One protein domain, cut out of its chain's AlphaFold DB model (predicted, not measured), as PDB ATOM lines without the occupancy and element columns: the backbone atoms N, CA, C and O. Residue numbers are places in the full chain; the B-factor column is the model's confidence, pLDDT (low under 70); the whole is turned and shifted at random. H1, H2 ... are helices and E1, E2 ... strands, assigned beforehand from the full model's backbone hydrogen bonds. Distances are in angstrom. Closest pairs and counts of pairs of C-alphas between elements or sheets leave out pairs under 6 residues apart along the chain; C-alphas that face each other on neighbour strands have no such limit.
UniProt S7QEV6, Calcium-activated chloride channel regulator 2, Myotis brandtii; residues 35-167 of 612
ATOM      1  N   LEU A  35     -25.504 -43.262 -29.378       81.19
ATOM      2  CA  LEU A  35     -24.840 -44.436 -29.940       81.19
ATOM      3  C   LEU A  35     -25.250 -44.629 -31.407       81.19
ATOM      4  O   LEU A  35     -26.425 -44.828 -31.708       81.19
ATOM      5  N   ARG A  36     -24.286 -44.607 -32.332       79.81
ATOM      6  CA  ARG A  36     -24.501 -44.899 -33.759       79.81
ATOM      7  C   ARG A  36     -23.454 -45.884 -34.240       79.81
ATOM      8  O   ARG A  36     -22.267 -45.636 -34.069       79.81
ATOM      9  N   ASP A  37     -23.859 -46.996 -34.848       82.31
ATOM     10  CA  ASP A  37     -22.945 -48.029 -35.364       82.31
ATOM     11  C   ASP A  37     -21.831 -48.391 -34.364       82.31
ATOM     12  O   ASP A  37     -20.647 -48.271 -34.682       82.31
ATOM     13  N   ASN A  38     -22.196 -48.746 -33.127       85.75
ATOM     14  CA  ASN A  38     -21.260 -49.091 -32.044       85.75
ATOM     15  C   ASN A  38     -20.372 -47.941 -31.512       85.75
ATOM     16  O   ASN A  38     -19.581 -48.153 -30.597       85.75
ATOM     17  N   GLY A  39     -20.482 -46.722 -32.047       85.44
ATOM     18  CA  GLY A  39     -19.703 -45.564 -31.611       85.44
ATOM     19  C   GLY A  39     -20.559 -44.517 -30.912       85.44
ATOM     20  O   GLY A  39     -21.574 -44.089 -31.455       85.44
ATOM     21  N   TYR A  40     -20.140 -44.085 -29.727       85.25
ATOM     22  CA  TYR A  40     -20.746 -42.953 -29.037       85.25
ATOM     23  C   TYR A  40     -20.288 -41.631 -29.659       85.25
ATOM     24  O   TYR A  40     -19.093 -41.313 -29.684       85.25
ATOM     25  N   ASP A  41     -21.257 -40.856 -30.126       79.25
ATOM     26  CA  ASP A  41     -21.104 -39.511 -30.658       79.25
ATOM     27  C   ASP A  41     -21.607 -38.478 -29.642       79.25
ATOM     28  O   ASP A  41     -22.636 -38.668 -28.996       79.25
ATOM     29  N   GLY A  42     -20.897 -37.353 -29.520       64.19
ATOM     30  CA  GLY A  42     -21.362 -36.204 -28.737       64.19
ATOM     31  C   GLY A  42     -20.884 -36.152 -27.286       64.19
ATOM     32  O   GLY A  42     -21.416 -35.352 -26.522       64.19
ATOM     33  N   LEU A  43     -19.868 -36.936 -26.903       77.12
ATOM     34  CA  LEU A  43     -19.239 -36.821 -25.581       77.12
ATOM     35  C   LEU A  43     -18.629 -35.419 -25.414       77.12
ATOM     36  O   LEU A  43     -17.824 -35.010 -26.248       77.12
ATOM     37  N   LEU A  44     -18.984 -34.690 -24.354       66.12
ATOM     38  CA  LEU A  44     -18.444 -33.361 -24.049       66.12
ATOM     39  C   LEU A  44     -17.599 -33.409 -22.773       66.12
ATOM     40  O   LEU A  44     -18.072 -33.838 -21.726       66.12
ATOM     41  N   ILE A  45     -16.363 -32.924 -22.854       68.31
ATOM     42  CA  ILE A  45     -15.453 -32.783 -21.714       68.31
ATOM     43  C   ILE A  45     -15.152 -31.303 -21.543       68.31
ATOM     44  O   ILE A  45     -14.545 -30.698 -22.423       68.31
ATOM     45  N   ALA A  46     -15.568 -30.718 -20.425       57.91
ATOM     46  CA  ALA A  46     -15.321 -29.313 -20.133       57.91
ATOM     47  C   ALA A  46     -14.136 -29.131 -19.185       57.91
ATOM     48  O   ALA A  46     -14.065 -29.763 -18.132       57.91
ATOM     49  N   ILE A  47     -13.211 -28.247 -19.558       60.03
ATOM     50  CA  ILE A  47     -12.132 -27.793 -18.680       60.03
ATOM     51  C   ILE A  47     -12.661 -26.595 -17.887       60.03
ATOM     52  O   ILE A  47     -13.197 -25.650 -18.464       60.03
ATOM     53  N   ASN A  48     -12.520 -26.634 -16.560       54.12
ATOM     54  CA  ASN A  48     -12.941 -25.532 -15.695       54.12
ATOM     55  C   ASN A  48     -12.159 -24.249 -16.064       54.12
ATOM     56  O   ASN A  48     -10.930 -24.320 -16.156       54.12
ATOM     57  N   PRO A  49     -12.808 -23.083 -16.253       53.12
ATOM     58  CA  PRO A  49     -12.112 -21.886 -16.728       53.12
ATOM     59  C   PRO A  49     -11.058 -21.304 -15.778       53.12
ATOM     60  O   PRO A  49     -10.197 -20.539 -16.211       53.12
ATOM     61  N   GLN A  50     -11.088 -21.700 -14.502       48.03
ATOM     62  CA  GLN A  50     -10.083 -21.338 -13.495       48.03
ATOM     63  C   GLN A  50      -8.783 -22.142 -13.629       48.03
ATOM     64  O   GLN A  50      -7.777 -21.817 -12.993       48.03
ATOM     65  N   VAL A  51      -8.785 -23.204 -14.440       57.47
ATOM     66  CA  VAL A  51      -7.571 -23.956 -14.746       57.47
ATOM     67  C   VAL A  51      -6.700 -23.084 -15.641       57.47
ATOM     68  O   VAL A  51      -7.062 -22.752 -16.772       57.47
ATOM     69  N   SER A  52      -5.543 -22.696 -15.107       64.00
ATOM     70  CA  SER A  52      -4.525 -21.986 -15.876       64.00
ATOM     71  C   SER A  52      -4.122 -22.800 -17.099       64.00
ATOM     72  O   SER A  52      -4.107 -24.029 -17.053       64.00
ATOM     73  N   GLU A  53      -3.799 -22.104 -18.185       72.25
ATOM     74  CA  GLU A  53      -3.429 -22.743 -19.442       72.25
ATOM     75  C   GLU A  53      -2.244 -23.698 -19.273       72.25
ATOM     76  O   GLU A  53      -1.120 -23.276 -19.002       72.25
ATOM     77  N   ASP A  54      -2.523 -24.995 -19.433       69.06
ATOM     78  CA  ASP A  54      -1.535 -26.070 -19.425       69.06
ATOM     79  C   ASP A  54      -1.537 -26.767 -20.784       69.06
ATOM     80  O   ASP A  54      -2.523 -27.364 -21.231       69.06
ATOM     81  N   GLN A  55      -0.371 -26.722 -21.415       69.81
ATOM     82  CA  GLN A  55      -0.098 -27.281 -22.730       69.81
ATOM     83  C   GLN A  55      -0.312 -28.804 -22.799       69.81
ATOM     84  O   GLN A  55      -0.517 -29.346 -23.886       69.81
ATOM     85  N   ASN A  56      -0.300 -29.500 -21.658       71.19
ATOM     86  CA  ASN A  56      -0.422 -30.957 -21.584       71.19
ATOM     87  C   ASN A  56      -1.851 -31.436 -21.343       71.19
ATOM     88  O   ASN A  56      -2.165 -32.590 -21.630       71.19
ATOM     89  N   LEU A  57      -2.738 -30.572 -20.854       75.25
ATOM     90  CA  LEU A  57      -4.053 -31.003 -20.393       75.25
ATOM     91  C   LEU A  57      -4.909 -31.560 -21.534       75.25
ATOM     92  O   LEU A  57      -5.500 -32.628 -21.400       75.25
ATOM     93  N   ILE A  58      -4.938 -30.882 -22.685       79.62
ATOM     94  CA  ILE A  58      -5.701 -31.343 -23.854       79.62
ATOM     95  C   ILE A  58      -5.146 -32.678 -24.387       79.62
ATOM     96  O   ILE A  58      -5.943 -33.603 -24.555       79.62
ATOM     97  N   PRO A  59      -3.829 -32.836 -24.656       77.88
ATOM     98  CA  PRO A  59      -3.249 -34.137 -24.989       77.88
ATOM     99  C   PRO A  59      -3.567 -35.238 -23.971       77.88
ATOM    100  O   PRO A  59      -3.974 -36.320 -24.385       77.88
ATOM    101  N   ASN A  60      -3.462 -34.952 -22.672       77.25
ATOM    102  CA  ASN A  60      -3.734 -35.921 -21.609       77.25
ATOM    103  C   ASN A  60      -5.206 -36.340 -21.589       77.25
ATOM    104  O   ASN A  60      -5.504 -37.521 -21.461       77.25
ATOM    105  N   ILE A  61      -6.135 -35.397 -21.780       80.00
ATOM    106  CA  ILE A  61      -7.563 -35.708 -21.925       80.00
ATOM    107  C   ILE A  61      -7.782 -36.596 -23.151       80.00
ATOM    108  O   ILE A  61      -8.500 -37.588 -23.063       80.00
ATOM    109  N   LYS A  62      -7.154 -36.280 -24.290       83.12
ATOM    110  CA  LYS A  62      -7.272 -37.102 -25.504       83.12
ATOM    111  C   LYS A  62      -6.748 -38.521 -25.283       83.12
ATOM    112  O   LYS A  62      -7.412 -39.474 -25.687       83.12
ATOM    113  N   GLU A  63      -5.589 -38.665 -24.645       83.38
ATOM    114  CA  GLU A  63      -4.993 -39.962 -24.302       83.38
ATOM    115  C   GLU A  63      -5.896 -40.737 -23.339       83.38
ATOM    116  O   GLU A  63      -6.308 -41.847 -23.664       83.38
ATOM    117  N   MET A  64      -6.321 -40.112 -22.237       82.44
ATOM    118  CA  MET A  64      -7.235 -40.695 -21.253       82.44
ATOM    119  C   MET A  64      -8.537 -41.183 -21.902       82.44
ATOM    120  O   MET A  64      -8.970 -42.302 -21.645       82.44
ATOM    121  N   VAL A  65      -9.157 -40.384 -22.776       82.31
ATOM    122  CA  VAL A  65     -10.394 -40.772 -23.481       82.31
ATOM    123  C   VAL A  65     -10.140 -41.877 -24.502       82.31
ATOM    124  O   VAL A  65     -10.980 -42.756 -24.675       82.31
ATOM    125  N   THR A  66      -8.988 -41.866 -25.174       85.50
ATOM    126  CA  THR A  66      -8.605 -42.929 -26.114       85.50
ATOM    127  C   THR A  66      -8.415 -44.257 -25.387       85.50
ATOM    128  O   THR A  66      -8.944 -45.279 -25.826       85.50
ATOM    129  N   GLU A  67      -7.724 -44.242 -24.247       81.19
ATOM    130  CA  GLU A  67      -7.575 -45.415 -23.394       81.19
ATOM    131  C   GLU A  67      -8.932 -45.879 -22.855       81.19
ATOM    132  O   GLU A  67      -9.287 -47.046 -23.014       81.19
ATOM    133  N   ALA A  68      -9.739 -44.965 -22.305       80.88
ATOM    134  CA  ALA A  68     -11.085 -45.255 -21.812       80.88
ATOM    135  C   ALA A  68     -11.989 -45.866 -22.894       80.88
ATOM    136  O   ALA A  68     -12.730 -46.802 -22.609       80.88
ATOM    137  N   SER A  69     -11.890 -45.396 -24.141       86.81
ATOM    138  CA  SER A  69     -12.621 -45.947 -25.288       86.81
ATOM    139  C   SER A  69     -12.252 -47.411 -25.544       86.81
ATOM    140  O   SER A  69     -13.125 -48.263 -25.708       86.81
ATOM    141  N   PHE A  70     -10.955 -47.733 -25.512       83.75
ATOM    142  CA  PHE A  70     -10.474 -49.106 -25.662       83.75
ATOM    143  C   PHE A  70     -10.898 -50.002 -24.489       83.75
ATOM    144  O   PHE A  70     -11.284 -51.156 -24.692       83.75
ATOM    145  N   TYR A  71     -10.861 -49.472 -23.264       82.06
ATOM    146  CA  TYR A  71     -11.339 -50.184 -22.080       82.06
ATOM    147  C   TYR A  71     -12.832 -50.489 -22.174       82.06
ATOM    148  O   TYR A  71     -13.221 -51.648 -22.022       82.06
ATOM    149  N   LEU A  72     -13.649 -49.486 -22.500       83.50
ATOM    150  CA  LEU A  72     -15.087 -49.629 -22.701       83.50
ATOM    151  C   LEU A  72     -15.392 -50.692 -23.764       83.50
ATOM    152  O   LEU A  72     -16.236 -51.562 -23.547       83.50
ATOM    153  N   PHE A  73     -14.656 -50.686 -24.874       85.12
ATOM    154  CA  PHE A  73     -14.812 -51.673 -25.935       85.12
ATOM    155  C   PHE A  73     -14.553 -53.100 -25.457       85.12
ATOM    156  O   PHE A  73     -15.366 -53.987 -25.709       85.12
ATOM    157  N   ASN A  74     -13.461 -53.343 -24.730       82.00
ATOM    158  CA  ASN A  74     -13.164 -54.684 -24.223       82.00
ATOM    159  C   ASN A  74     -14.160 -55.130 -23.154       82.00
ATOM    160  O   ASN A  74     -14.682 -56.243 -23.231       82.00
ATOM    161  N   ALA A  75     -14.463 -54.250 -22.199       80.06
ATOM    162  CA  ALA A  75     -15.377 -54.547 -21.107       80.06
ATOM    163  C   ALA A  75     -16.800 -54.830 -21.618       80.06
ATOM    164  O   ALA A  75     -17.487 -55.686 -21.073       80.06
ATOM    165  N   THR A  76     -17.215 -54.211 -22.729       82.75
ATOM    166  CA  THR A  76     -18.507 -54.466 -23.395       82.75
ATOM    167  C   THR A  76     -18.477 -55.605 -24.411       82.75
ATOM    168  O   THR A  76     -19.361 -55.711 -25.258       82.75
ATOM    169  N   LYS A  77     -17.487 -56.504 -24.329       85.50
ATOM    170  CA  LYS A  77     -17.329 -57.647 -25.245       85.50
ATOM    171  C   LYS A  77     -17.258 -57.209 -26.712       85.50
ATOM    172  O   LYS A  77     -17.877 -57.825 -27.579       85.50
ATOM    173  N   ARG A  78     -16.472 -56.162 -26.980       87.06
ATOM    174  CA  ARG A  78     -16.183 -55.600 -28.310       87.06
ATOM    175  C   ARG A  78     -17.394 -54.940 -28.976       87.06
ATOM    176  O   ARG A  78     -17.570 -55.070 -30.185       87.06
ATOM    177  N   ARG A  79     -18.257 -54.276 -28.197       85.12
ATOM    178  CA  ARG A  79     -19.514 -53.699 -28.704       85.12
ATOM    179  C   ARG A  79     -19.495 -52.197 -28.861       85.12
ATOM    180  O   ARG A  79     -19.948 -51.745 -29.895       85.12
ATOM    181  N   VAL A  80     -19.020 -51.437 -27.877       87.88
ATOM    182  CA  VAL A  80     -19.156 -49.971 -27.908       87.88
ATOM    183  C   VAL A  80     -17.840 -49.253 -27.643       87.88
ATOM    184  O   VAL A  80     -17.000 -49.741 -26.897       87.88
ATOM    185  N   PHE A  81     -17.646 -48.094 -28.266       89.06
ATOM    186  CA  PHE A  81     -16.449 -47.262 -28.114       89.06
ATOM    187  C   PHE A  81     -16.805 -45.772 -28.251       89.06
ATOM    188  O   PHE A  81     -17.860 -45.428 -28.781       89.06
ATOM    189  N   PHE A  82     -15.939 -44.862 -27.798       89.12
ATOM    190  CA  PHE A  82     -16.109 -43.423 -28.040       89.12
ATOM    191  C   PHE A  82     -15.648 -43.058 -29.451       89.12
ATOM    192  O   PHE A  82     -14.506 -43.342 -29.818       89.12
ATOM    193  N   ARG A  83     -16.515 -42.406 -30.235       87.94
ATOM    194  CA  ARG A  83     -16.236 -42.000 -31.620       87.94
ATOM    195  C   ARG A  83     -15.953 -40.513 -31.758       87.94
ATOM    196  O   ARG A  83     -14.942 -40.152 -32.358       87.94
ATOM    197  N   ASN A  84     -16.828 -39.653 -31.245       80.75
ATOM    198  CA  ASN A  84     -16.685 -38.204 -31.378       80.75
ATOM    199  C   ASN A  84     -16.767 -37.532 -30.012       80.75
ATOM    200  O   ASN A  84     -17.810 -37.556 -29.356       80.75
ATOM    201  N   THR A  85     -15.649 -36.927 -29.612       78.50
ATOM    202  CA  THR A  85     -15.502 -36.220 -28.340       78.50
ATOM    203  C   THR A  85     -15.214 -34.740 -28.585       78.50
ATOM    204  O   THR A  85     -14.291 -34.368 -29.311       78.50
ATOM    205  N   LYS A  86     -15.991 -33.872 -27.947       72.88
ATOM    206  CA  LYS A  86     -15.778 -32.427 -27.889       72.88
ATOM    207  C   LYS A  86     -15.056 -32.088 -26.592       72.88
ATOM    208  O   LYS A  86     -15.475 -32.526 -25.525       72.88
ATOM    209  N   ILE A  87     -13.996 -31.294 -26.673       70.81
ATOM    210  CA  ILE A  87     -13.329 -30.727 -25.498       70.81
ATOM    211  C   ILE A  87     -13.651 -29.236 -25.475       70.81
ATOM    212  O   ILE A  87     -13.261 -28.514 -26.394       70.81
ATOM    213  N   LEU A  88     -14.385 -28.794 -24.453       64.31
ATOM    214  CA  LEU A  88     -14.695 -27.391 -24.218       64.31
ATOM    215  C   LEU A  88     -13.503 -26.718 -23.533       64.31
ATOM    216  O   LEU A  88     -13.183 -27.012 -22.381       64.31
ATOM    217  N   ILE A  89     -12.841 -25.843 -24.284       69.56
ATOM    218  CA  ILE A  89     -11.671 -25.071 -23.879       69.56
ATOM    219  C   ILE A  89     -12.125 -23.781 -23.192       69.56
ATOM    220  O   ILE A  89     -13.055 -23.130 -23.691       69.56
ATOM    221  N   PRO A  90     -11.486 -23.385 -22.076       64.06
ATOM    222  CA  PRO A  90     -11.763 -22.115 -21.429       64.06
ATOM    223  C   PRO A  90     -11.556 -20.948 -22.380       64.06
ATOM    224  O   PRO A  90     -10.621 -20.949 -23.182       64.06
ATOM    225  N   ALA A  91     -12.368 -19.902 -22.232       60.53
ATOM    226  CA  ALA A  91     -12.215 -18.717 -23.065       60.53
ATOM    227  C   ALA A  91     -10.880 -17.971 -22.851       60.53
ATOM    228  O   ALA A  91     -10.492 -17.130 -23.656       60.53
ATOM    229  N   THR A  92     -10.182 -18.295 -21.762       64.12
ATOM    230  CA  THR A  92      -8.939 -17.675 -21.304       64.12
ATOM    231  C   THR A  92      -7.670 -18.212 -21.985       64.12
ATOM    232  O   THR A  92      -6.615 -17.603 -21.820       64.12
ATOM    233  N   TRP A  93      -7.738 -19.319 -22.738       71.12
ATOM    234  CA  TRP A  93      -6.572 -20.001 -23.338       71.12
ATOM    235  C   TRP A  93      -6.265 -19.516 -24.778       71.12
ATOM    236  O   TRP A  93      -7.163 -19.053 -25.484       71.12
ATOM    237  N   LYS A  94      -5.007 -19.626 -25.254       65.62
ATOM    238  CA  LYS A  94      -4.545 -19.175 -26.596       65.62
ATOM    239  C   LYS A  94      -4.093 -20.341 -27.506       65.62
ATOM    240  O   LYS A  94      -3.581 -21.358 -27.068       65.62
ATOM    241  N   ALA A  95      -4.221 -20.198 -28.832       46.91
ATOM    242  CA  ALA A  95      -3.960 -21.293 -29.787       46.91
ATOM    243  C   ALA A  95      -2.520 -21.328 -30.373       46.91
ATOM    244  O   ALA A  95      -2.208 -20.478 -31.207       46.91
ATOM    245  N   ASN A  96      -1.669 -22.318 -30.003       48.34
ATOM    246  CA  ASN A  96      -0.874 -23.215 -30.902       48.34
ATOM    247  C   ASN A  96       0.435 -23.857 -30.335       48.34
ATOM    248  O   ASN A  96       1.197 -23.224 -29.618       48.34
ATOM    249  N   ASN A  97       0.691 -25.077 -30.867       36.78
ATOM    250  CA  ASN A  97       1.882 -25.947 -31.089       36.78
ATOM    251  C   ASN A  97       2.849 -26.395 -29.964       36.78
ATOM    252  O   ASN A  97       3.599 -25.614 -29.391       36.78
ATOM    253  N   TYR A  98       2.935 -27.729 -29.794       43.94
ATOM    254  CA  TYR A  98       3.481 -28.419 -28.616       43.94
ATOM    255  C   TYR A  98       4.395 -29.609 -28.960       43.94
ATOM    256  O   TYR A  98       4.273 -30.229 -30.019       43.94
ATOM    257  N   SER A  99       5.291 -29.953 -28.028       30.16
ATOM    258  CA  SER A  99       6.205 -31.110 -28.080       30.16
ATOM    259  C   SER A  99       6.081 -31.988 -26.812       30.16
ATOM    260  O   SER A  99       5.416 -31.595 -25.862       30.16
ATOM    261  N   LYS A 100       6.619 -33.221 -26.852       29.20
ATOM    262  CA  LYS A 100       6.199 -34.420 -26.074       29.20
ATOM    263  C   LYS A 100       6.853 -34.646 -24.685       29.20
ATOM    264  O   LYS A 100       7.999 -34.250 -24.502       29.20
ATOM    265  N   VAL A 101       6.187 -35.537 -23.899       33.66
ATOM    266  CA  VAL A 101       6.620 -36.483 -22.802       33.66
ATOM    267  C   VAL A 101       6.055 -36.096 -21.399       33.66
ATOM    268  O   VAL A 101       6.177 -34.930 -21.062       33.66
ATOM    269  N   LYS A 102       5.465 -36.929 -20.495       29.89
ATOM    270  CA  LYS A 102       5.193 -38.393 -20.318       29.89
ATOM    271  C   LYS A 102       3.962 -38.642 -19.386       29.89
ATOM    272  O   LYS A 102       3.692 -37.820 -18.522       29.89
ATOM    273  N   GLN A 103       3.345 -39.822 -19.550       29.69
ATOM    274  CA  GLN A 103       2.173 -40.464 -18.903       29.69
ATOM    275  C   GLN A 103       1.999 -40.413 -17.367       29.69
ATOM    276  O   GLN A 103       2.956 -40.603 -16.617       29.69
ATOM    277  N   GLU A 104       0.725 -40.407 -16.945       26.41
ATOM    278  CA  GLU A 104       0.237 -41.002 -15.689       26.41
ATOM    279  C   GLU A 104      -0.531 -42.306 -15.989       26.41
ATOM    280  O   GLU A 104      -1.319 -42.357 -16.930       26.41
ATOM    281  N   SER A 105      -0.296 -43.373 -15.213       28.56
ATOM    282  CA  SER A 105      -0.945 -44.681 -15.398       28.56
ATOM    283  C   SER A 105      -2.125 -44.875 -14.447       28.56
ATOM    284  O   SER A 105      -1.958 -44.744 -13.231       28.56
ATOM    285  N   TYR A 106      -3.271 -45.299 -14.977       35.81
ATOM    286  CA  TYR A 106      -4.393 -45.813 -14.187       35.81
ATOM    287  C   TYR A 106      -4.300 -47.341 -14.049       35.81
ATOM    288  O   TYR A 106      -3.890 -48.036 -14.984       35.81
ATOM    289  N   GLU A 107      -4.667 -47.881 -12.882       33.47
ATOM    290  CA  GLU A 107      -4.806 -49.331 -12.705       33.47
ATOM    291  C   GLU A 107      -5.916 -49.866 -13.623       33.47
ATOM    292  O   GLU A 107      -7.015 -49.318 -13.709       33.47
ATOM    293  N   LYS A 108      -5.595 -50.936 -14.355       40.03
ATOM    294  CA  LYS A 108      -6.445 -51.540 -15.385       40.03
ATOM    295  C   LYS A 108      -7.710 -52.156 -14.781       40.03
ATOM    296  O   LYS A 108      -7.628 -53.177 -14.101       40.03
ATOM    297  N   VAL A 109      -8.879 -51.616 -15.123       47.72
ATOM    298  CA  VAL A 109     -10.164 -52.314 -14.955       47.72
ATOM    299  C   VAL A 109     -10.305 -53.329 -16.093       47.72
ATOM    300  O   VAL A 109     -10.241 -52.964 -17.266       47.72
ATOM    301  N   VAL A 110     -10.442 -54.611 -15.752       55.00
ATOM    302  CA  VAL A 110     -10.481 -55.717 -16.729       55.00
ATOM    303  C   VAL A 110     -11.920 -56.083 -17.123       55.00
ATOM    304  O   VAL A 110     -12.147 -56.519 -18.248       55.00
ATOM    305  N   GLU A 111     -12.894 -55.864 -16.232       68.06
ATOM    306  CA  GLU A 111     -14.310 -56.205 -16.431       68.06
ATOM    307  C   GLU A 111     -15.212 -55.304 -15.562       68.06
ATOM    308  O   GLU A 111     -14.800 -54.883 -14.479       68.06
ATOM    309  N   PHE A 112     -16.431 -54.993 -16.028       79.38
ATOM    310  CA  PHE A 112     -17.445 -54.318 -15.203       79.38
ATOM    311  C   PHE A 112     -18.031 -55.282 -14.164       79.38
ATOM    312  O   PHE A 112     -18.136 -56.483 -14.415       79.38
ATOM    313  N   CYS A 113     -18.468 -54.768 -13.010       77.38
ATOM    314  CA  CYS A 113     -19.117 -55.608 -12.005       77.38
ATOM    315  C   CYS A 113     -20.444 -56.184 -12.530       77.38
ATOM    316  O   CYS A 113     -21.268 -55.490 -13.135       77.38
ATOM    317  N   ASN A 114     -20.659 -57.467 -12.272       82.31
ATOM    318  CA  ASN A 114     -21.868 -58.215 -12.606       82.31
ATOM    319  C   ASN A 114     -22.618 -58.582 -11.315       82.31
ATOM    320  O   ASN A 114     -22.134 -58.293 -10.223       82.31
ATOM    321  N   ALA A 115     -23.766 -59.252 -11.417       80.62
ATOM    322  CA  ALA A 115     -24.552 -59.662 -10.251       80.62
ATOM    323  C   ALA A 115     -23.770 -60.434  -9.161       80.62
ATOM    324  O   ALA A 115     -24.186 -60.410  -8.007       80.62
ATOM    325  N   SER A 116     -22.656 -61.110  -9.485       78.50
ATOM    326  CA  SER A 116     -21.854 -61.857  -8.503       78.50
ATOM    327  C   SER A 116     -20.665 -61.085  -7.926       78.50
ATOM    328  O   SER A 116     -20.178 -61.450  -6.859       78.50
ATOM    329  N   THR A 117     -20.184 -60.038  -8.601       78.06
ATOM    330  CA  THR A 117     -19.044 -59.213  -8.148       78.06
ATOM    331  C   THR A 117     -19.458 -57.833  -7.644       78.06
ATOM    332  O   THR A 117     -18.632 -57.078  -7.131       78.06
ATOM    333  N   HIS A 118     -20.732 -57.492  -7.799       83.56
ATOM    334  CA  HIS A 118     -21.289 -56.206  -7.424       83.56
ATOM    335  C   HIS A 118     -21.679 -56.154  -5.949       83.56
ATOM    336  O   HIS A 118     -22.420 -57.001  -5.458       83.56
ATOM    337  N   ASN A 119     -21.210 -55.121  -5.253       76.56
ATOM    338  CA  ASN A 119     -21.617 -54.854  -3.882       76.56
ATOM    339  C   ASN A 119     -22.897 -54.000  -3.886       76.56
ATOM    340  O   ASN A 119     -22.836 -52.786  -4.094       76.56
ATOM    341  N   GLN A 120     -24.047 -54.637  -3.659       72.25
ATOM    342  CA  GLN A 120     -25.357 -53.971  -3.611       72.25
ATOM    343  C   GLN A 120     -25.514 -53.045  -2.399       72.25
ATOM    344  O   GLN A 120     -26.283 -52.092  -2.453       72.25
ATOM    345  N   GLU A 121     -24.749 -53.287  -1.336       57.69
ATOM    346  CA  GLU A 121     -24.781 -52.499  -0.102       57.69
ATOM    347  C   GLU A 121     -23.861 -51.270  -0.176       57.69
ATOM    348  O   GLU A 121     -23.896 -50.405   0.694       57.69
ATOM    349  N   ALA A 122     -23.032 -51.157  -1.221       52.12
ATOM    350  CA  ALA A 122     -22.148 -50.010  -1.378       52.12
ATOM    351  C   ALA A 122     -22.953 -48.732  -1.711       52.12
ATOM    352  O   ALA A 122     -23.702 -48.728  -2.694       52.12
ATOM    353  N   PRO A 123     -22.750 -47.616  -0.984       46.75
ATOM    354  CA  PRO A 123     -23.437 -46.347  -1.230       46.75
ATOM    355  C   PRO A 123     -22.817 -45.617  -2.435       46.75
ATOM    356  O   PRO A 123     -22.122 -44.612  -2.309       46.75
ATOM    357  N   ASN A 124     -23.006 -46.167  -3.636       50.72
ATOM    358  CA  ASN A 124     -22.508 -45.602  -4.887       50.72
ATOM    359  C   ASN A 124     -23.666 -45.197  -5.818       50.72
ATOM    360  O   ASN A 124     -24.778 -45.722  -5.734       50.72
ATOM    361  N   ARG A 125     -23.389 -44.267  -6.745       46.81
ATOM    362  CA  ARG A 125     -24.403 -43.731  -7.673       46.81
ATOM    363  C   ARG A 125     -25.052 -44.800  -8.544       46.81
ATOM    364  O   ARG A 125     -26.237 -44.696  -8.835       46.81
ATOM    365  N   GLN A 126     -24.286 -45.818  -8.932       66.12
ATOM    366  CA  GLN A 126     -24.781 -46.949  -9.711       66.12
ATOM    367  C   GLN A 126     -25.931 -47.652  -8.971       66.12
ATOM    368  O   GLN A 126     -26.990 -47.868  -9.549       66.12
ATOM    369  N   ASN A 127     -25.771 -47.935  -7.678       67.00
ATOM    370  CA  ASN A 127     -26.808 -48.564  -6.864       67.00
ATOM    371  C   ASN A 127     -28.058 -47.695  -6.716       67.00
ATOM    372  O   ASN A 127     -29.174 -48.199  -6.793       67.00
ATOM    373  N   GLN A 128     -27.900 -46.388  -6.561       53.06
ATOM    374  CA  GLN A 128     -29.043 -45.501  -6.334       53.06
ATOM    375  C   GLN A 128     -29.823 -45.217  -7.616       53.06
ATOM    376  O   GLN A 128     -31.044 -45.309  -7.629       53.06
ATOM    377  N   MET A 129     -29.122 -44.908  -8.709       56.59
ATOM    378  CA  MET A 129     -29.756 -44.582  -9.990       56.59
ATOM    379  C   MET A 129     -30.313 -45.820 -10.685       56.59
ATOM    380  O   MET A 129     -31.246 -45.722 -11.478       56.59
ATOM    381  N   CYS A 130     -29.749 -46.992 -10.401       72.12
ATOM    382  CA  CYS A 130     -30.086 -48.208 -11.117       72.12
ATOM    383  C   CYS A 130     -30.700 -49.292 -10.231       72.12
ATOM    384  O   CYS A 130     -30.609 -50.466 -10.575       72.12
ATOM    385  N   SER A 131     -31.352 -48.930  -9.118       81.25
ATOM    386  CA  SER A 131     -32.090 -49.881  -8.260       81.25
ATOM    387  C   SER A 131     -31.235 -51.066  -7.782       81.25
ATOM    388  O   SER A 131     -31.633 -52.223  -7.893       81.25
ATOM    389  N   LEU A 132     -30.032 -50.769  -7.286       77.62
ATOM    390  CA  LEU A 132     -29.020 -51.707  -6.772       77.62
ATOM    391  C   LEU A 132     -28.434 -52.670  -7.819       77.62
ATOM    392  O   LEU A 132     -27.707 -53.605  -7.483       77.62
ATOM    393  N   ARG A 133     -28.728 -52.447  -9.102       80.56
ATOM    394  CA  ARG A 133     -28.248 -53.295 -10.195       80.56
ATOM    395  C   ARG A 133     -26.783 -53.028 -10.505       80.56
ATOM    396  O   ARG A 133     -26.319 -51.883 -10.468       80.56
ATOM    397  N   SER A 134     -26.066 -54.084 -10.884       83.25
ATOM    398  CA  SER A 134     -24.662 -53.956 -11.258       83.25
ATOM    399  C   SER A 134     -24.492 -53.104 -12.517       83.25
ATOM    400  O   SER A 134     -25.393 -53.019 -13.356       83.25
ATOM    401  N   THR A 135     -23.311 -52.503 -12.685       81.69
ATOM    402  CA  THR A 135     -22.988 -51.739 -13.900       81.69
ATOM    403  C   THR A 135     -23.161 -52.591 -15.154       81.69
ATOM    404  O   THR A 135     -23.709 -52.116 -16.143       81.69
ATOM    405  N   TRP A 136     -22.758 -53.866 -15.108       84.88
ATOM    406  CA  TRP A 136     -22.968 -54.777 -16.227       84.88
ATOM    407  C   TRP A 136     -24.446 -55.026 -16.534       84.88
ATOM    408  O   TRP A 136     -24.806 -54.958 -17.703       84.88
ATOM    409  N   ASP A 137     -25.292 -55.259 -15.527       84.69
ATOM    410  CA  ASP A 137     -26.719 -55.534 -15.739       84.69
ATOM    411  C   ASP A 137     -27.429 -54.329 -16.374       84.69
ATOM    412  O   ASP A 137     -28.286 -54.479 -17.239       84.69
ATOM    413  N   VAL A 138     -27.057 -53.116 -15.962       85.69
ATOM    414  CA  VAL A 138     -27.605 -51.876 -16.530       85.69
ATOM    415  C   VAL A 138     -27.145 -51.669 -17.963       85.69
ATOM    416  O   VAL A 138     -27.958 -51.344 -18.825       85.69
ATOM    417  N   ILE A 139     -25.853 -51.878 -18.228       82.25
ATOM    418  CA  ILE A 139     -25.319 -51.794 -19.585       82.25
ATOM    419  C   ILE A 139     -25.999 -52.845 -20.463       82.25
ATOM    420  O   ILE A 139     -26.465 -52.491 -21.540       82.25
ATOM    421  N   SER A 140     -26.105 -54.103 -20.023       83.00
ATOM    422  CA  SER A 140     -26.640 -55.199 -20.837       83.00
ATOM    423  C   SER A 140     -28.114 -55.044 -21.190       83.00
ATOM    424  O   SER A 140     -28.504 -55.483 -22.270       83.00
ATOM    425  N   ASP A 141     -28.894 -54.419 -20.308       84.56
ATOM    426  CA  ASP A 141     -30.328 -54.183 -20.505       84.56
ATOM    427  C   ASP A 141     -30.627 -52.849 -21.202       84.56
ATOM    428  O   ASP A 141     -31.780 -52.544 -21.518       84.56
ATOM    429  N   SER A 142     -29.605 -52.021 -21.436       82.94
ATOM    430  CA  SER A 142     -29.783 -50.757 -22.144       82.94
ATOM    431  C   SER A 142     -30.186 -50.990 -23.602       82.94
ATOM    432  O   SER A 142     -29.723 -51.921 -24.273       82.94
ATOM    433  N   THR A 143     -31.015 -50.093 -24.140       80.38
ATOM    434  CA  THR A 143     -31.377 -50.087 -25.567       80.38
ATOM    435  C   THR A 143     -30.140 -50.021 -26.460       80.38
ATOM    436  O   THR A 143     -30.083 -50.679 -27.495       80.38
ATOM    437  N   ASP A 144     -29.128 -49.276 -26.020       75.50
ATOM    438  CA  ASP A 144     -27.829 -49.125 -26.671       75.50
ATOM    439  C   ASP A 144     -27.100 -50.470 -26.833       75.50
ATOM    440  O   ASP A 144     -26.568 -50.797 -27.899       75.50
ATOM    441  N   PHE A 145     -27.105 -51.301 -25.791       81.38
ATOM    442  CA  PHE A 145     -26.462 -52.612 -25.830       81.38
ATOM    443  C   PHE A 145     -27.262 -53.639 -26.636       81.38
ATOM    444  O   PHE A 145     -26.672 -54.470 -27.333       81.38
ATOM    445  N   HIS A 146     -28.595 -53.569 -26.590       79.38
ATOM    446  CA  HIS A 146     -29.473 -54.427 -27.388       79.38
ATOM    447  C   HIS A 146     -29.434 -54.107 -28.889       79.38
ATOM    448  O   HIS A 146     -29.563 -55.019 -29.706       79.38
ATOM    449  N   HIS A 147     -29.225 -52.840 -29.261       78.56
ATOM    450  CA  HIS A 147     -29.116 -52.402 -30.657       78.56
ATOM    451  C   HIS A 147     -27.686 -52.440 -31.217       78.56
ATOM    452  O   HIS A 147     -27.502 -52.278 -32.423       78.56
ATOM    453  N   SER A 148     -26.674 -52.688 -30.381       77.88
ATOM    454  CA  SER A 148     -25.298 -52.919 -30.831       77.88
ATOM    455  C   SER A 148     -25.016 -54.407 -31.023       77.88
ATOM    456  O   SER A 148     -25.506 -55.276 -30.301       77.88
ATOM    457  N   SER A 149     -24.178 -54.721 -32.008       80.25
ATOM    458  CA  SER A 149     -23.662 -56.075 -32.226       80.25
ATOM    459  C   SER A 149     -22.143 -56.069 -32.066       80.25
ATOM    460  O   SER A 149     -21.512 -55.072 -32.416       80.25
ATOM    461  N   PRO A 150     -21.525 -57.129 -31.507       82.44
ATOM    462  CA  PRO A 150     -20.074 -57.180 -31.371       82.44
ATOM    463  C   PRO A 150     -19.392 -56.957 -32.720       82.44
ATOM    464  O   PRO A 150     -19.805 -57.522 -33.732       82.44
ATOM    465  N   MET A 151     -18.342 -56.143 -32.730       81.44
ATOM    466  CA  MET A 151     -17.571 -55.870 -33.937       81.44
ATOM    467  C   MET A 151     -16.929 -57.171 -34.446       81.44
ATOM    468  O   MET A 151     -16.262 -57.885 -33.688       81.44
ATOM    469  N   ASN A 152     -17.150 -57.493 -35.723       73.62
ATOM    470  CA  ASN A 152     -16.648 -58.721 -36.340       73.62
ATOM    471  C   ASN A 152     -15.116 -58.691 -36.486       73.62
ATOM    472  O   ASN A 152     -14.528 -57.660 -36.801       73.62
ATOM    473  N   GLY A 153     -14.467 -59.845 -36.307       73.12
ATOM    474  CA  GLY A 153     -13.016 -59.995 -36.484       73.12
ATOM    475  C   GLY A 153     -12.173 -59.550 -35.282       73.12
ATOM    476  O   GLY A 153     -12.686 -59.286 -34.194       73.12
ATOM    477  N   THR A 154     -10.851 -59.498 -35.471       71.00
ATOM    478  CA  THR A 154      -9.856 -59.097 -34.452       71.00
ATOM    479  C   THR A 154      -9.498 -57.609 -34.508       71.00
ATOM    480  O   THR A 154      -8.575 -57.174 -33.825       71.00
ATOM    481  N   GLU A 155     -10.204 -56.826 -35.324       76.81
ATOM    482  CA  GLU A 155      -9.923 -55.406 -35.539       76.81
ATOM    483  C   GLU A 155     -10.157 -54.587 -34.263       76.81
ATOM    484  O   GLU A 155     -11.051 -54.874 -33.467       76.81
ATOM    485  N   LEU A 156      -9.308 -53.594 -34.023       79.75
ATOM    486  CA  LEU A 156      -9.453 -52.686 -32.888       79.75
ATOM    487  C   LEU A 156     -10.476 -51.591 -33.220       79.75
ATOM    488  O   LEU A 156     -10.609 -51.243 -34.396       79.75
ATOM    489  N   PRO A 157     -11.184 -51.029 -32.219       83.81
ATOM    490  CA  PRO A 157     -12.076 -49.909 -32.477       83.81
ATOM    491  C   PRO A 157     -11.255 -48.725 -33.016       83.81
ATOM    492  O   PRO A 157     -10.109 -48.531 -32.586       83.81
ATOM    493  N   PRO A 158     -11.802 -47.926 -33.944       85.44
ATOM    494  CA  PRO A 158     -11.124 -46.718 -34.390       85.44
ATOM    495  C   PRO A 158     -10.929 -45.757 -33.202       85.44
ATOM    496  O   PRO A 158     -11.804 -45.669 -32.336       85.44
ATOM    497  N   PRO A 159      -9.796 -45.034 -33.132       85.44
ATOM    498  CA  PRO A 159      -9.564 -44.075 -32.062       85.44
ATOM    499  C   PRO A 159     -10.608 -42.945 -32.126       85.44
ATOM    500  O   PRO A 159     -11.032 -42.569 -33.226       85.44
ATOM    501  N   PRO A 160     -11.018 -42.384 -30.976       88.31
ATOM    502  CA  PRO A 160     -11.944 -41.262 -30.946       88.31
ATOM    503  C   PRO A 160     -11.385 -40.064 -31.714       88.31
ATOM    504  O   PRO A 160     -10.204 -39.722 -31.638       88.31
ATOM    505  N   THR A 161     -12.269 -39.387 -32.434       85.94
ATOM    506  CA  THR A 161     -12.005 -38.076 -33.019       85.94
ATOM    507  C   THR A 161     -12.285 -36.992 -31.985       85.94
ATOM    508  O   THR A 161     -13.214 -37.100 -31.181       85.94
ATOM    509  N   PHE A 162     -11.458 -35.946 -31.996       81.06
ATOM    510  CA  PHE A 162     -11.543 -34.853 -31.035       81.06
ATOM    511  C   PHE A 162     -11.737 -33.527 -31.746       81.06
ATOM    512  O   PHE A 162     -10.948 -33.169 -32.622       81.06
ATOM    513  N   SER A 163     -12.724 -32.764 -31.297       75.50
ATOM    514  CA  SER A 163     -12.884 -31.360 -31.668       75.50
ATOM    515  C   SER A 163     -12.695 -30.483 -30.438       75.50
ATOM    516  O   SER A 163     -13.193 -30.787 -29.357       75.50
ATOM    517  N   LEU A 164     -11.917 -29.413 -30.595       70.44
ATOM    518  CA  LEU A 164     -11.775 -28.389 -29.570       70.44
ATOM    519  C   LEU A 164     -12.826 -27.327 -29.857       70.44
ATOM    520  O   LEU A 164     -12.884 -26.804 -30.970       70.44
ATOM    521  N   VAL A 165     -13.670 -27.051 -28.875       62.22
ATOM    522  CA  VAL A 165     -14.705 -26.024 -28.953       62.22
ATOM    523  C   VAL A 165     -14.471 -25.043 -27.821       62.22
ATOM    524  O   VAL A 165     -14.036 -25.437 -26.749       62.22
ATOM    525  N   GLN A 166     -14.726 -23.766 -28.047       59.38
ATOM    526  CA  GLN A 166     -14.680 -22.747 -27.004       59.38
ATOM    527  C   GLN A 166     -16.110 -22.274 -26.776       59.38
ATOM    528  O   GLN A 166     -16.905 -22.252 -27.721       59.38
ATOM    529  N   ALA A 167     -16.457 -21.961 -25.527       57.31
ATOM    530  CA  ALA A 167     -17.773 -21.410 -25.231       57.31
ATOM    531  C   ALA A 167     -17.947 -20.110 -26.028       57.31
ATOM    532  O   ALA A 167     -17.050 -19.266 -26.031       57.31
TER     533      ALA A 167
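AT A GLANCE: This is residues 35 to 167 of the 612 residues of the protein "Calcium-activated chloride channel regulator 2" of Myotis brandtii (UniProt S7QEV6). What shape is this? A small three-stranded sheet has one long helix, H1, over one face and its other face bare, while short helices H2, H3 and H4 gather off the sheet at one end. Residues 90 to 124 arch loosely past H1, away from the sheet. What builds it? The printed part has 133 residues, with four named helices and three named strands in the order E1 H1 E2 H2 H3 H4 E3; the sheet, E1 E2 E3, is parallel. The class is mixed, with 59 residues, under half, in named elements; it is only just loose, close to compact, with radius of gyration of the C-alphas 17.3 A and spans of 48 by 39 by 28 A.

IN THESE COORDINATES: Where are the strands? E1, residues 39 to 46, starts at C-alpha (-19.703, -45.564, -31.611); E2, 81 to 89, is 23.1 A long; E3, 161 to 166, ends at C-alpha (-14.680, -22.747, -27.004). Where are the helices? H1 is residues 57 to 75, 26.1 A long; H2 is 125 to 129, H3 135 to 141 and H4 143 to 147.

HOW THE PARTS SIT: What pairs the strands? N 45 and O 86 are 2.8 A apart, and N 87 and O 163 2.8 A, within hydrogen-bond range. Where is H1? It is on the sheet, making two layers, helix and sheet, at a height of 9.6 A; its closest C-alphas to E2 are Ser 69 and Phe 81, 4.9 A. E1, H1, E2 form a strand-helix-strand unit, parallel neighbour strands with a helix between, with a right-handed crossover; E2, H2 H3 H4, E3 form another. And the helices? H1 is apart from H2, H3 and H4; every O i to N i+4 pair is within range in all four.

THE WHOLE: How large is it? The farthest C-alphas, Lys 94 and Ser 116, are 49.5 A apart. What of links and confidence? The printed part has no cut; links E2 to H2 and H4 to E3 are long, and pLDDT is under 70 in 47 residues, among them 94 to 111.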